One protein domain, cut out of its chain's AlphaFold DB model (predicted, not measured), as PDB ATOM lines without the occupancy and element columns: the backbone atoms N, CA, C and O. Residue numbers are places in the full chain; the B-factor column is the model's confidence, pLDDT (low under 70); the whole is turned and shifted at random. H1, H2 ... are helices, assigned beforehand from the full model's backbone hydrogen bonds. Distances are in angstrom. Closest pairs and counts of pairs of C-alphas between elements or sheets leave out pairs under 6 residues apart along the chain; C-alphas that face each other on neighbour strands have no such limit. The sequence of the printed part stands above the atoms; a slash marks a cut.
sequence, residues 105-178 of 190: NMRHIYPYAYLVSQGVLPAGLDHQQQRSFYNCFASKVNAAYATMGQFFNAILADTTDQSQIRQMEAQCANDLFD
ATOM      1  N   ASN A 105      80.598 107.943 164.160       78.75
ATOM      2  CA  ASN A 105      81.147 106.706 163.614       78.75
ATOM      3  C   ASN A 105      80.759 106.487 162.144       78.75
ATOM      4  O   ASN A 105      81.485 105.839 161.392       78.75
ATOM      5  N   MET A 106      79.685 107.136 161.675       79.50
ATOM      6  CA  MET A 106      79.312 107.150 160.255       79.50
ATOM      7  C   MET A 106      80.408 107.748 159.359       79.50
ATOM      8  O   MET A 106      80.468 107.415 158.177       79.50
ATOM      9  N   ARG A 107      81.293 108.593 159.913       83.75
ATOM     10  CA  ARG A 107      82.455 109.160 159.207       83.75
ATOM     11  C   ARG A 107      83.468 108.102 158.780       83.75
ATOM     12  O   ARG A 107      84.176 108.360 157.821       83.75
ATOM     13  N   HIS A 108      83.530 106.962 159.465       80.88
ATOM     14  CA  HIS A 108      84.453 105.873 159.136       80.88
ATOM     15  C   HIS A 108      83.908 104.954 158.033       80.88
ATOM     16  O   HIS A 108      84.649 104.233 157.385       80.88
ATOM     17  N   ILE A 109      82.590 104.952 157.800       80.25
ATOM     18  CA  ILE A 109      82.001 104.211 156.669       80.25
ATOM     19  C   ILE A 109      81.903 105.109 155.441       80.25
ATOM     20  O   ILE A 109      82.169 104.682 154.319       80.25
ATOM     21  N   TYR A 110      81.533 106.369 155.658       86.38
ATOM     22  CA  TYR A 110      81.378 107.365 154.612       86.38
ATOM     23  C   TYR A 110      82.243 108.584 154.925       86.38
ATOM     24  O   TYR A 110      81.723 109.604 155.387       86.38
ATOM     25  N   PRO A 111      83.563 108.509 154.676       88.19
ATOM     26  CA  PRO A 111      84.472 109.608 154.962       88.19
ATOM     27  C   PRO A 111      84.083 110.874 154.219       88.19
ATOM     28  O   PRO A 111      83.675 110.843 153.058       88.19
ATOM     29  N   TYR A 112      84.290 112.024 154.857       88.88
ATOM     30  CA  TYR A 112      83.934 113.311 154.256       88.88
ATOM     31  C   TYR A 112      84.614 113.510 152.893       88.88
ATOM     32  O   TYR A 112      83.967 113.914 151.932       88.88
ATOM     33  N   ALA A 113      85.898 113.158 152.781       89.00
ATOM     34  CA  ALA A 113      86.627 113.238 151.517       89.00
ATOM     35  C   ALA A 113      86.025 112.330 150.431       89.00
ATOM     36  O   ALA A 113      85.945 112.734 149.270       89.00
ATOM     37  N   TYR A 114      85.555 111.138 150.810       87.81
ATOM     38  CA  TYR A 114      84.852 110.237 149.904       87.81
ATOM     39  C   TYR A 114      83.532 110.860 149.440       87.81
ATOM     40  O   TYR A 114      83.325 111.005 148.238       87.81
ATOM     41  N   LEU A 115      82.693 111.341 150.359       90.12
ATOM     42  CA  LEU A 115      81.421 111.999 150.033       90.12
ATOM     43  C   LEU A 115      81.598 113.234 149.136       90.12
ATOM     44  O   LEU A 115      80.773 113.478 148.257       90.12
ATOM     45  N   VAL A 116      82.691 113.984 149.302       90.75
ATOM     46  CA  VAL A 116      83.056 115.080 148.392       90.75
ATOM     47  C   VAL A 116      83.440 114.558 147.010       90.75
ATOM     48  O   VAL A 116      82.955 115.070 146.005       90.75
ATOM     49  N   SER A 117      84.277 113.518 146.938       87.50
ATOM     50  CA  SER A 117      84.695 112.923 145.658       87.50
ATOM     51  C   SER A 117      83.530 112.333 144.857       87.50
ATOM     52  O   SER A 117      83.580 112.305 143.632       87.50
ATOM     53  N   GLN A 118      82.485 111.885 145.555       85.50
ATOM     54  CA  GLN A 118      81.258 111.340 144.978       85.50
ATOM     55  C   GLN A 118      80.226 112.419 144.630       85.50
ATOM     56  O   GLN A 118      79.141 112.089 144.167       85.50
ATOM     57  N   GLY A 119      80.522 113.700 144.879       88.06
ATOM     58  CA  GLY A 119      79.567 114.778 144.641       88.06
ATOM     59  C   GLY A 119      78.329 114.696 145.536       88.06
ATOM     60  O   GLY A 119      77.259 115.111 145.127       88.06
ATOM     61  N   VAL A 120      78.440 114.150 146.748       88.94
ATOM     62  CA  VAL A 120      77.348 114.155 147.738       88.94
ATOM     63  C   VAL A 120      77.453 115.360 148.664       88.94
ATOM     64  O   VAL A 120      76.441 115.923 149.074       88.94
ATOM     65  N   LEU A 121      78.677 115.783 148.988       91.56
ATOM     66  CA  LEU A 121      78.938 116.953 149.820       91.56
ATOM     67  C   LEU A 121      79.888 117.937 149.128       91.56
ATOM     68  O   LEU A 121      80.791 117.519 148.406       91.56
ATOM     69  N   PRO A 122      79.756 119.251 149.374       88.88
ATOM     70  CA  PRO A 122      80.736 120.224 148.913       88.88
ATOM     71  C   PRO A 122      82.025 120.136 149.738       88.88
ATOM     72  O   PRO A 122      82.005 119.780 150.919       88.88
ATOM     73  N   ALA A 123      83.149 120.517 149.132       90.81
ATOM     74  CA  ALA A 123      84.412 120.708 149.842       90.81
ATOM     75  C   ALA A 123      84.359 121.942 150.768       90.81
ATOM     76  O   ALA A 123      83.660 122.912 150.485       90.81
ATOM     77  N   GLY A 124      85.150 121.932 151.845       89.25
ATOM     78  CA  GLY A 124      85.310 123.080 152.745       89.25
ATOM     79  C   GLY A 124      84.236 123.238 153.827       89.25
ATOM     80  O   GLY A 124      84.184 124.296 154.448       89.25
ATOM     81  N   LEU A 125      83.408 122.216 154.075       89.06
ATOM     82  CA  LEU A 125      82.475 122.226 155.204       89.06
ATOM     83  C   LEU A 125      83.234 122.272 156.529       89.06
ATOM     84  O   LEU A 125      84.156 121.480 156.755       89.06
ATOM     85  N   ASP A 126      82.804 123.152 157.430       88.00
ATOM     86  CA  ASP A 126      83.341 123.205 158.783       88.00
ATOM     87  C   ASP A 126      82.901 121.988 159.625       88.00
ATOM     88  O   ASP A 126      82.024 121.198 159.252       88.00
ATOM     89  N   HIS A 127      83.527 121.812 160.791       83.50
ATOM     90  CA  HIS A 127      83.237 120.676 161.667       83.50
ATOM     91  C   HIS A 127      81.772 120.613 162.118       83.50
ATOM     92  O   HIS A 127      81.238 119.511 162.282       83.50
ATOM     93  N   GLN A 128      81.118 121.762 162.318       85.31
ATOM     94  CA  GLN A 128      79.727 121.823 162.755       85.31
ATOM     95  C   GLN A 128      78.788 121.404 161.621       85.31
ATOM     96  O   GLN A 128      77.883 120.606 161.852       85.31
ATOM     97  N   GLN A 129      79.035 121.871 160.400       89.25
ATOM     98  CA  GLN A 129      78.298 121.490 159.198       89.25
ATOM     99  C   GLN A 129      78.434 119.995 158.909       89.25
ATOM    100  O   GLN A 129      77.427 119.310 158.729       89.25
ATOM    101  N   GLN A 130      79.659 119.460 158.959       89.62
ATOM    102  CA  GLN A 130      79.881 118.020 158.829       89.62
ATOM    103  C   GLN A 130      79.129 117.249 159.919       89.62
ATOM    104  O   GLN A 130      78.466 116.257 159.636       89.62
ATOM    105  N   ARG A 131      79.186 117.708 161.177       86.06
ATOM    106  CA  ARG A 131      78.483 117.053 162.290       86.06
ATOM    107  C   ARG A 131      76.970 117.038 162.081       86.06
ATOM    108  O   ARG A 131      76.347 116.015 162.338       86.06
ATOM    109  N   SER A 132      76.389 118.130 161.592       87.81
ATOM    110  CA  SER A 132      74.965 118.185 161.251       87.81
ATOM    111  C   SER A 132      74.598 117.158 160.180       87.81
ATOM    112  O   SER A 132      73.596 116.463 160.339       87.81
ATOM    113  N   PHE A 133      75.432 117.006 159.146       92.25
ATOM    114  CA  PHE A 133      75.235 115.989 158.112       92.25
ATOM    115  C   PHE A 133      75.236 114.575 158.691       92.25
ATOM    116  O   PHE A 133      74.257 113.853 158.522       92.25
ATOM    117  N   TYR A 134      76.278 114.195 159.437       90.31
ATOM    118  CA  TYR A 134      76.369 112.837 159.982       90.31
ATOM    119  C   TYR A 134      75.266 112.533 160.998       90.31
ATOM    120  O   TYR A 134      74.744 111.423 161.005       90.31
ATOM    121  N   ASN A 135      74.831 113.518 161.790       88.38
ATOM    122  CA  ASN A 135      73.679 113.354 162.679       88.38
ATOM    123  C   ASN A 135      72.378 113.110 161.903       88.38
ATOM    124  O   ASN A 135      71.588 112.245 162.283       88.38
ATOM    125  N   CYS A 136      72.146 113.859 160.818       91.69
ATOM    126  CA  CYS A 136      71.002 113.616 159.942       91.69
ATOM    127  C   CYS A 136      71.073 112.213 159.335       91.69
ATOM    128  O   CYS A 136      70.094 111.465 159.376       91.69
ATOM    129  N   PHE A 137      72.239 111.843 158.808       90.94
ATOM    130  CA  PHE A 137      72.418 110.585 158.105       90.94
ATOM    131  C   PHE A 137      72.242 109.387 159.039       90.94
ATOM    132  O   PHE A 137      71.444 108.500 158.741       90.94
ATOM    133  N   ALA A 138      72.870 109.420 160.217       87.62
ATOM    134  CA  ALA A 138      72.680 108.417 161.261       87.62
ATOM    135  C   ALA A 138      71.204 108.288 161.669       87.62
ATOM    136  O   ALA A 138      70.690 107.182 161.799       87.62
ATOM    137  N   SER A 139      70.488 109.410 161.812       87.62
ATOM    138  CA  SER A 139      69.055 109.400 162.128       87.62
ATOM    139  C   SER A 139      68.226 108.693 161.049       87.62
ATOM    140  O   SER A 139      67.385 107.851 161.368       87.62
ATOM    141  N   LYS A 140      68.487 108.975 159.764       89.94
ATOM    142  CA  LYS A 140      67.793 108.305 158.653       89.94
ATOM    143  C   LYS A 140      68.134 106.814 158.582       89.94
ATOM    144  O   LYS A 140      67.224 106.010 158.411       89.94
ATOM    145  N   VAL A 141      69.400 106.444 158.777       87.44
ATOM    146  CA  VAL A 141      69.846 105.042 158.835       87.44
ATOM    147  C   VAL A 141      69.140 104.292 159.965       87.44
ATOM    148  O   VAL A 141      68.539 103.251 159.713       87.44
ATOM    149  N   ASN A 142      69.102 104.865 161.169       85.06
ATOM    150  CA  ASN A 142      68.429 104.270 162.328       85.06
ATOM    151  C   ASN A 142      66.904 104.169 162.156       85.06
ATOM    152  O   ASN A 142      66.264 103.321 162.772       85.06
ATOM    153  N   ALA A 143      66.305 105.029 161.330       87.50
ATOM    154  CA  ALA A 143      64.890 104.940 160.985       87.50
ATOM    155  C   ALA A 143      64.612 103.898 159.886       87.50
ATOM    156  O   ALA A 143      63.552 103.272 159.887       87.50
ATOM    157  N   ALA A 144      65.538 103.732 158.936       88.19
ATOM    158  CA  ALA A 144      65.395 102.833 157.794       88.19
ATOM    159  C   ALA A 144      65.733 101.373 158.129       88.19
ATOM    160  O   ALA A 144      65.119 100.463 157.571       88.19
ATOM    161  N   TYR A 145      66.683 101.148 159.037       85.25
ATOM    162  CA  TYR A 145      67.162  99.824 159.418       85.25
ATOM    163  C   TYR A 145      66.904  99.575 160.900       85.25
ATOM    164  O   TYR A 145      67.354 100.325 161.760       85.25
ATOM    165  N   ALA A 146      66.189  98.490 161.204       82.50
ATOM    166  CA  ALA A 146      65.817  98.155 162.578       82.50
ATOM    167  C   ALA A 146      67.023  97.704 163.415       82.50
ATOM    168  O   ALA A 146      66.990  97.783 164.641       82.50
ATOM    169  N   THR A 147      68.071  97.208 162.755       80.50
ATOM    170  CA  THR A 147      69.351  96.890 163.384       80.50
ATOM    171  C   THR A 147      70.497  97.376 162.511       80.50
ATOM    172  O   THR A 147      70.416  97.360 161.282       80.50
ATOM    173  N   MET A 148      71.615  97.736 163.134       74.88
ATOM    174  CA  MET A 148      72.824  98.115 162.403       74.88
ATOM    175  C   MET A 148      73.384  96.949 161.565       74.88
ATOM    176  O   MET A 148      73.925  97.169 160.489       74.88
ATOM    177  N   GLY A 149      73.136  95.691 161.950       76.75
ATOM    178  CA  GLY A 149      73.427  94.534 161.092       76.75
ATOM    179  C   GLY A 149      72.633  94.530 159.776       76.75
ATOM    180  O   GLY A 149      73.160  94.134 158.738       76.75
ATOM    181  N   GLN A 150      71.382  95.010 159.771       79.94
ATOM    182  CA  GLN A 150      70.627  95.211 158.526       79.94
ATOM    183  C   GLN A 150      71.232  96.332 157.679       79.94
ATOM    184  O   GLN A 150      71.329  96.171 156.466       79.94
ATOM    185  N   PHE A 151      71.674  97.422 158.312       81.88
ATOM    186  CA  PHE A 151      72.372  98.502 157.619       81.88
ATOM    187  C   PHE A 151      73.681  98.026 156.979       81.88
ATOM    188  O   PHE A 151      73.896  98.277 155.800       81.88
ATOM    189  N   PHE A 152      74.513  97.266 157.694       76.44
ATOM    190  CA  PHE A 152      75.739  96.698 157.124       76.44
ATOM    191  C   PHE A 152      75.473  95.751 155.967       76.44
ATOM    192  O   PHE A 152      76.129  95.847 154.934       76.44
ATOM    193  N   ASN A 153      74.488  94.864 156.101       76.44
ATOM    194  CA  ASN A 153      74.088  94.010 154.989       76.44
ATOM    195  C   ASN A 153      73.615  94.836 153.788       76.44
ATOM    196  O   ASN A 153      73.892  94.459 152.652       76.44
ATOM    197  N   ALA A 154      72.942  95.966 154.029       78.75
ATOM    198  CA  ALA A 154      72.580  96.899 152.974       78.75
ATOM    199  C   ALA A 154      73.823  97.539 152.339       78.75
ATOM    200  O   ALA A 154      73.906  97.504 151.122       78.75
ATOM    201  N   ILE A 155      74.812  98.008 153.115       78.81
ATOM    202  CA  ILE A 155      76.093  98.537 152.598       78.81
ATOM    203  C   ILE A 155      76.814  97.495 151.732       78.81
ATOM    204  O   ILE A 155      77.276  97.806 150.641       78.81
ATOM    205  N   LEU A 156      76.902  96.245 152.192       73.56
ATOM    206  CA  LEU A 156      77.574  95.170 151.453       73.56
ATOM    207  C   LEU A 156      76.840  94.789 150.159       73.56
ATOM    208  O   LEU A 156      77.469  94.343 149.199       73.56
ATOM    209  N   ALA A 157      75.515  94.936 150.140       72.06
ATOM    210  CA  ALA A 157      74.679  94.708 148.964       72.06
ATOM    211  C   ALA A 157      74.590  95.937 148.044       72.06
ATOM    212  O   ALA A 157      74.066  95.833 146.932       72.06
ATOM    213  N   ASP A 158      75.073  97.089 148.503       65.88
ATOM    214  CA  ASP A 158      74.935  98.361 147.825       65.88
ATOM    215  C   ASP A 158      76.004  98.527 146.735       65.88
ATOM    216  O   ASP A 158      77.153  98.878 146.995       65.88
ATOM    217  N   THR A 159      75.627  98.236 145.487       54.47
ATOM    218  CA  THR A 159      76.541  98.281 144.334       54.47
ATOM    219  C   THR A 159      76.197  99.360 143.302       54.47
ATOM    220  O   THR A 159      76.717  99.294 142.190       54.47
ATOM    221  N   THR A 160      75.292 100.308 143.587       56.12
ATOM    222  CA  THR A 160      74.821 101.276 142.568       56.12
ATOM    223  C   THR A 160      74.473 102.650 143.134       56.12
ATOM    224  O   THR A 160      73.957 102.748 144.239       56.12
ATOM    225  N   ASP A 161      74.591 103.696 142.312       54.16
ATOM    226  CA  ASP A 161      74.250 105.085 142.666       54.16
ATOM    227  C   ASP A 161      72.768 105.328 143.029       54.16
ATOM    228  O   ASP A 161      72.426 106.384 143.555       54.16
ATOM    229  N   GLN A 162      71.867 104.365 142.793       57.91
ATOM    230  CA  GLN A 162      70.440 104.469 143.145       57.91
ATOM    231  C   GLN A 162      70.071 103.862 144.499       57.91
ATOM    232  O   GLN A 162      68.892 103.652 144.802       57.91
ATOM    233  N   SER A 163      71.063 103.559 145.321       76.50
ATOM    234  CA  SER A 163      70.818 102.888 146.580       76.50
ATOM    235  C   SER A 163      70.023 103.725 147.569       76.50
ATOM    236  O   SER A 163      70.088 104.957 147.601       76.50
ATOM    237  N   GLN A 164      69.275 103.035 148.430       84.81
ATOM    238  CA  GLN A 164      68.556 103.673 149.528       84.81
ATOM    239  C   GLN A 164      69.509 104.473 150.427       84.81
ATOM    240  O   GLN A 164      69.125 105.519 150.948       84.81
ATOM    241  N   ILE A 165      70.756 104.013 150.582       87.38
ATOM    242  CA  ILE A 165      71.769 104.705 151.376       87.38
ATOM    243  C   ILE A 165      72.171 106.018 150.706       87.38
ATOM    244  O   ILE A 165      72.079 107.064 151.349       87.38
ATOM    245  N   ARG A 166      72.474 106.003 149.402       86.69
ATOM    246  CA  ARG A 166      72.789 107.217 148.637       86.69
ATOM    247  C   ARG A 166      71.644 108.229 148.675       86.69
ATOM    248  O   ARG A 166      71.882 109.426 148.812       86.69
ATOM    249  N   GLN A 167      70.393 107.767 148.624       88.44
ATOM    250  CA  GLN A 167      69.228 108.646 148.769       88.44
ATOM    251  C   GLN A 167      69.165 109.308 150.152       88.44
ATOM    252  O   GLN A 167      68.830 110.487 150.249       88.44
ATOM    253  N   MET A 168      69.487 108.581 151.227       91.12
ATOM    254  CA  MET A 168      69.535 109.157 152.575       91.12
ATOM    255  C   MET A 168      70.646 110.199 152.711       91.12
ATOM    256  O   MET A 168      70.398 111.264 153.282       91.12
ATOM    257  N   GLU A 169      71.831 109.926 152.159       90.75
ATOM    258  CA  GLU A 169      72.934 110.889 152.114       90.75
ATOM    259  C   GLU A 169      72.527 112.160 151.357       90.75
ATOM    260  O   GLU A 169      72.640 113.260 151.895       90.75
ATOM    261  N   ALA A 170      71.979 112.011 150.146       89.00
ATOM    262  CA  ALA A 170      71.536 113.123 149.311       89.00
ATOM    263  C   ALA A 170      70.446 113.959 149.993       89.00
ATOM    264  O   ALA A 170      70.517 115.181 149.995       89.00
ATOM    265  N   GLN A 171      69.459 113.321 150.630       90.62
ATOM    266  CA  GLN A 171      68.434 114.039 151.391       90.62
ATOM    267  C   GLN A 171      69.047 114.854 152.529       90.62
ATOM    268  O   GLN A 171      68.704 116.017 152.691       90.62
ATOM    269  N   CYS A 172      69.977 114.277 153.295       91.88
ATOM    270  CA  CYS A 172      70.645 115.011 154.367       91.88
ATOM    271  C   CYS A 172      71.512 116.160 153.848       91.88
ATOM    272  O   CYS A 172      71.556 117.214 154.479       91.88
ATOM    273  N   ALA A 173      72.181 115.982 152.709       90.94
ATOM    274  CA  ALA A 173      72.930 117.052 152.065       90.94
ATOM    275  C   ALA A 173      71.995 118.181 151.593       90.94
ATOM    276  O   ALA A 173      72.235 119.345 151.904       90.94
ATOM    277  N   ASN A 174      70.896 117.841 150.917       87.31
ATOM    278  CA  ASN A 174      69.941 118.814 150.390       87.31
ATOM    279  C   ASN A 174      69.216 119.569 151.513       87.31
ATOM    280  O   ASN A 174      69.124 120.789 151.458       87.31
ATOM    281  N   ASP A 175      68.773 118.874 152.567       82.38
ATOM    282  CA  ASP A 175      68.070 119.481 153.707       82.38
ATOM    283  C   ASP A 175      68.963 120.472 154.484       82.38
ATOM    284  O   ASP A 175      68.468 121.436 155.070       82.38
ATOM    285  N   LEU A 176      70.280 120.237 154.517       81.88
ATOM    286  CA  LEU A 176      71.236 121.063 155.263       81.88
ATOM    287  C   LEU A 176      71.866 122.182 154.436       81.88
ATOM    288  O   LEU A 176      72.249 123.207 155.001       81.88
ATOM    289  N   PHE A 177      72.012 121.975 153.128       78.75
ATOM    290  CA  PHE A 177      72.795 122.853 152.259       78.75
ATOM    291  C   PHE A 177      71.995 123.416 151.069       78.75
ATOM    292  O   PHE A 177      72.579 124.133 150.262       78.75
ATOM    293  N   ASP A 178      70.684 123.132 150.986       64.50
ATOM    294  CA  ASP A 178      69.736 123.582 149.944       64.50
ATOM    295  C   ASP A 178      70.287 123.395 148.521       64.50
ATOM    296  O   ASP A 178      70.294 124.301 147.685       64.50
TER     297      ASP A 178
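Overview. This is residues 105 to 178 of the 190 residues of an uncharacterized protein of Alistipes sp. CHKCI003 (UniProt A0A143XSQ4). The long helix H3 and H5 lie side by side and run opposite ways, and H4 lies crosswise near the end of the pair where H3 ends and H5 begins. The short helices H1 and H2 lie on one side of this pair, H1 packing on H3 and H2 farther along, near the beginning of H3. The printed part has 74 residues with five named helices, in the order H1 to H5, and no named strand; the class is all helix. It is compact, with a radius of gyration of the C-alphas of 11.8 A, and spans 32 by 22 by 21 A.

Arrangement. H3, residues 127 to 144, touches H5, residues 164 to 177, at a steep tilt of 39 degrees, opposite ways; their closest C-alphas, those of Cys 136 and Cys 172, are 5.8 A apart. H1, residues 105 to 109, touches H3 at residues 134 to 138 alone, closest at the C-alphas of Met 106 and Tyr 134, 6.4 A. H4, residues 148 to 157, is close to H3 but not clearly touching, about perpendicular at 86 degrees; the closest C-alphas, of Val 141 and Phe 151, are 7.1 A apart. H4 and H5 are also close but not clearly touching, with the C-alphas of Ile 155 and Ile 165 closest at 7.6 A. H2, residues 112 to 117, is close to H3 but not clearly touching, closest at the C-alphas of Tyr 112 and Gln 130, 7.7 A; H2 is apart from H4 and H5. H1 and H2 meet only through their link. Every O i to N i+4 pair is within hydrogen-bond range in H2, H3, H4 and H5; in H1 it is 0 of 1, with 2 of 2 O i to N i+3 pairs within range.

Along the chain. H1 begins at C-alpha 105, (81.147, 106.706, 163.614). H3 is 25.5 A long, from C-alpha 127 at (83.237, 120.676, 161.667). H5 is 19.8 A long and ends at C-alpha 177, (72.795, 122.853, 152.259); H4 is 14.0 A long.

Size, cuts and confidence. The two C-alphas farthest apart, of Gly 124 and Ala 146, are 33.1 A apart. The printed part has no cut, and no link is long. Residues 158 to 162 and 178 are under 70 in pLDDT.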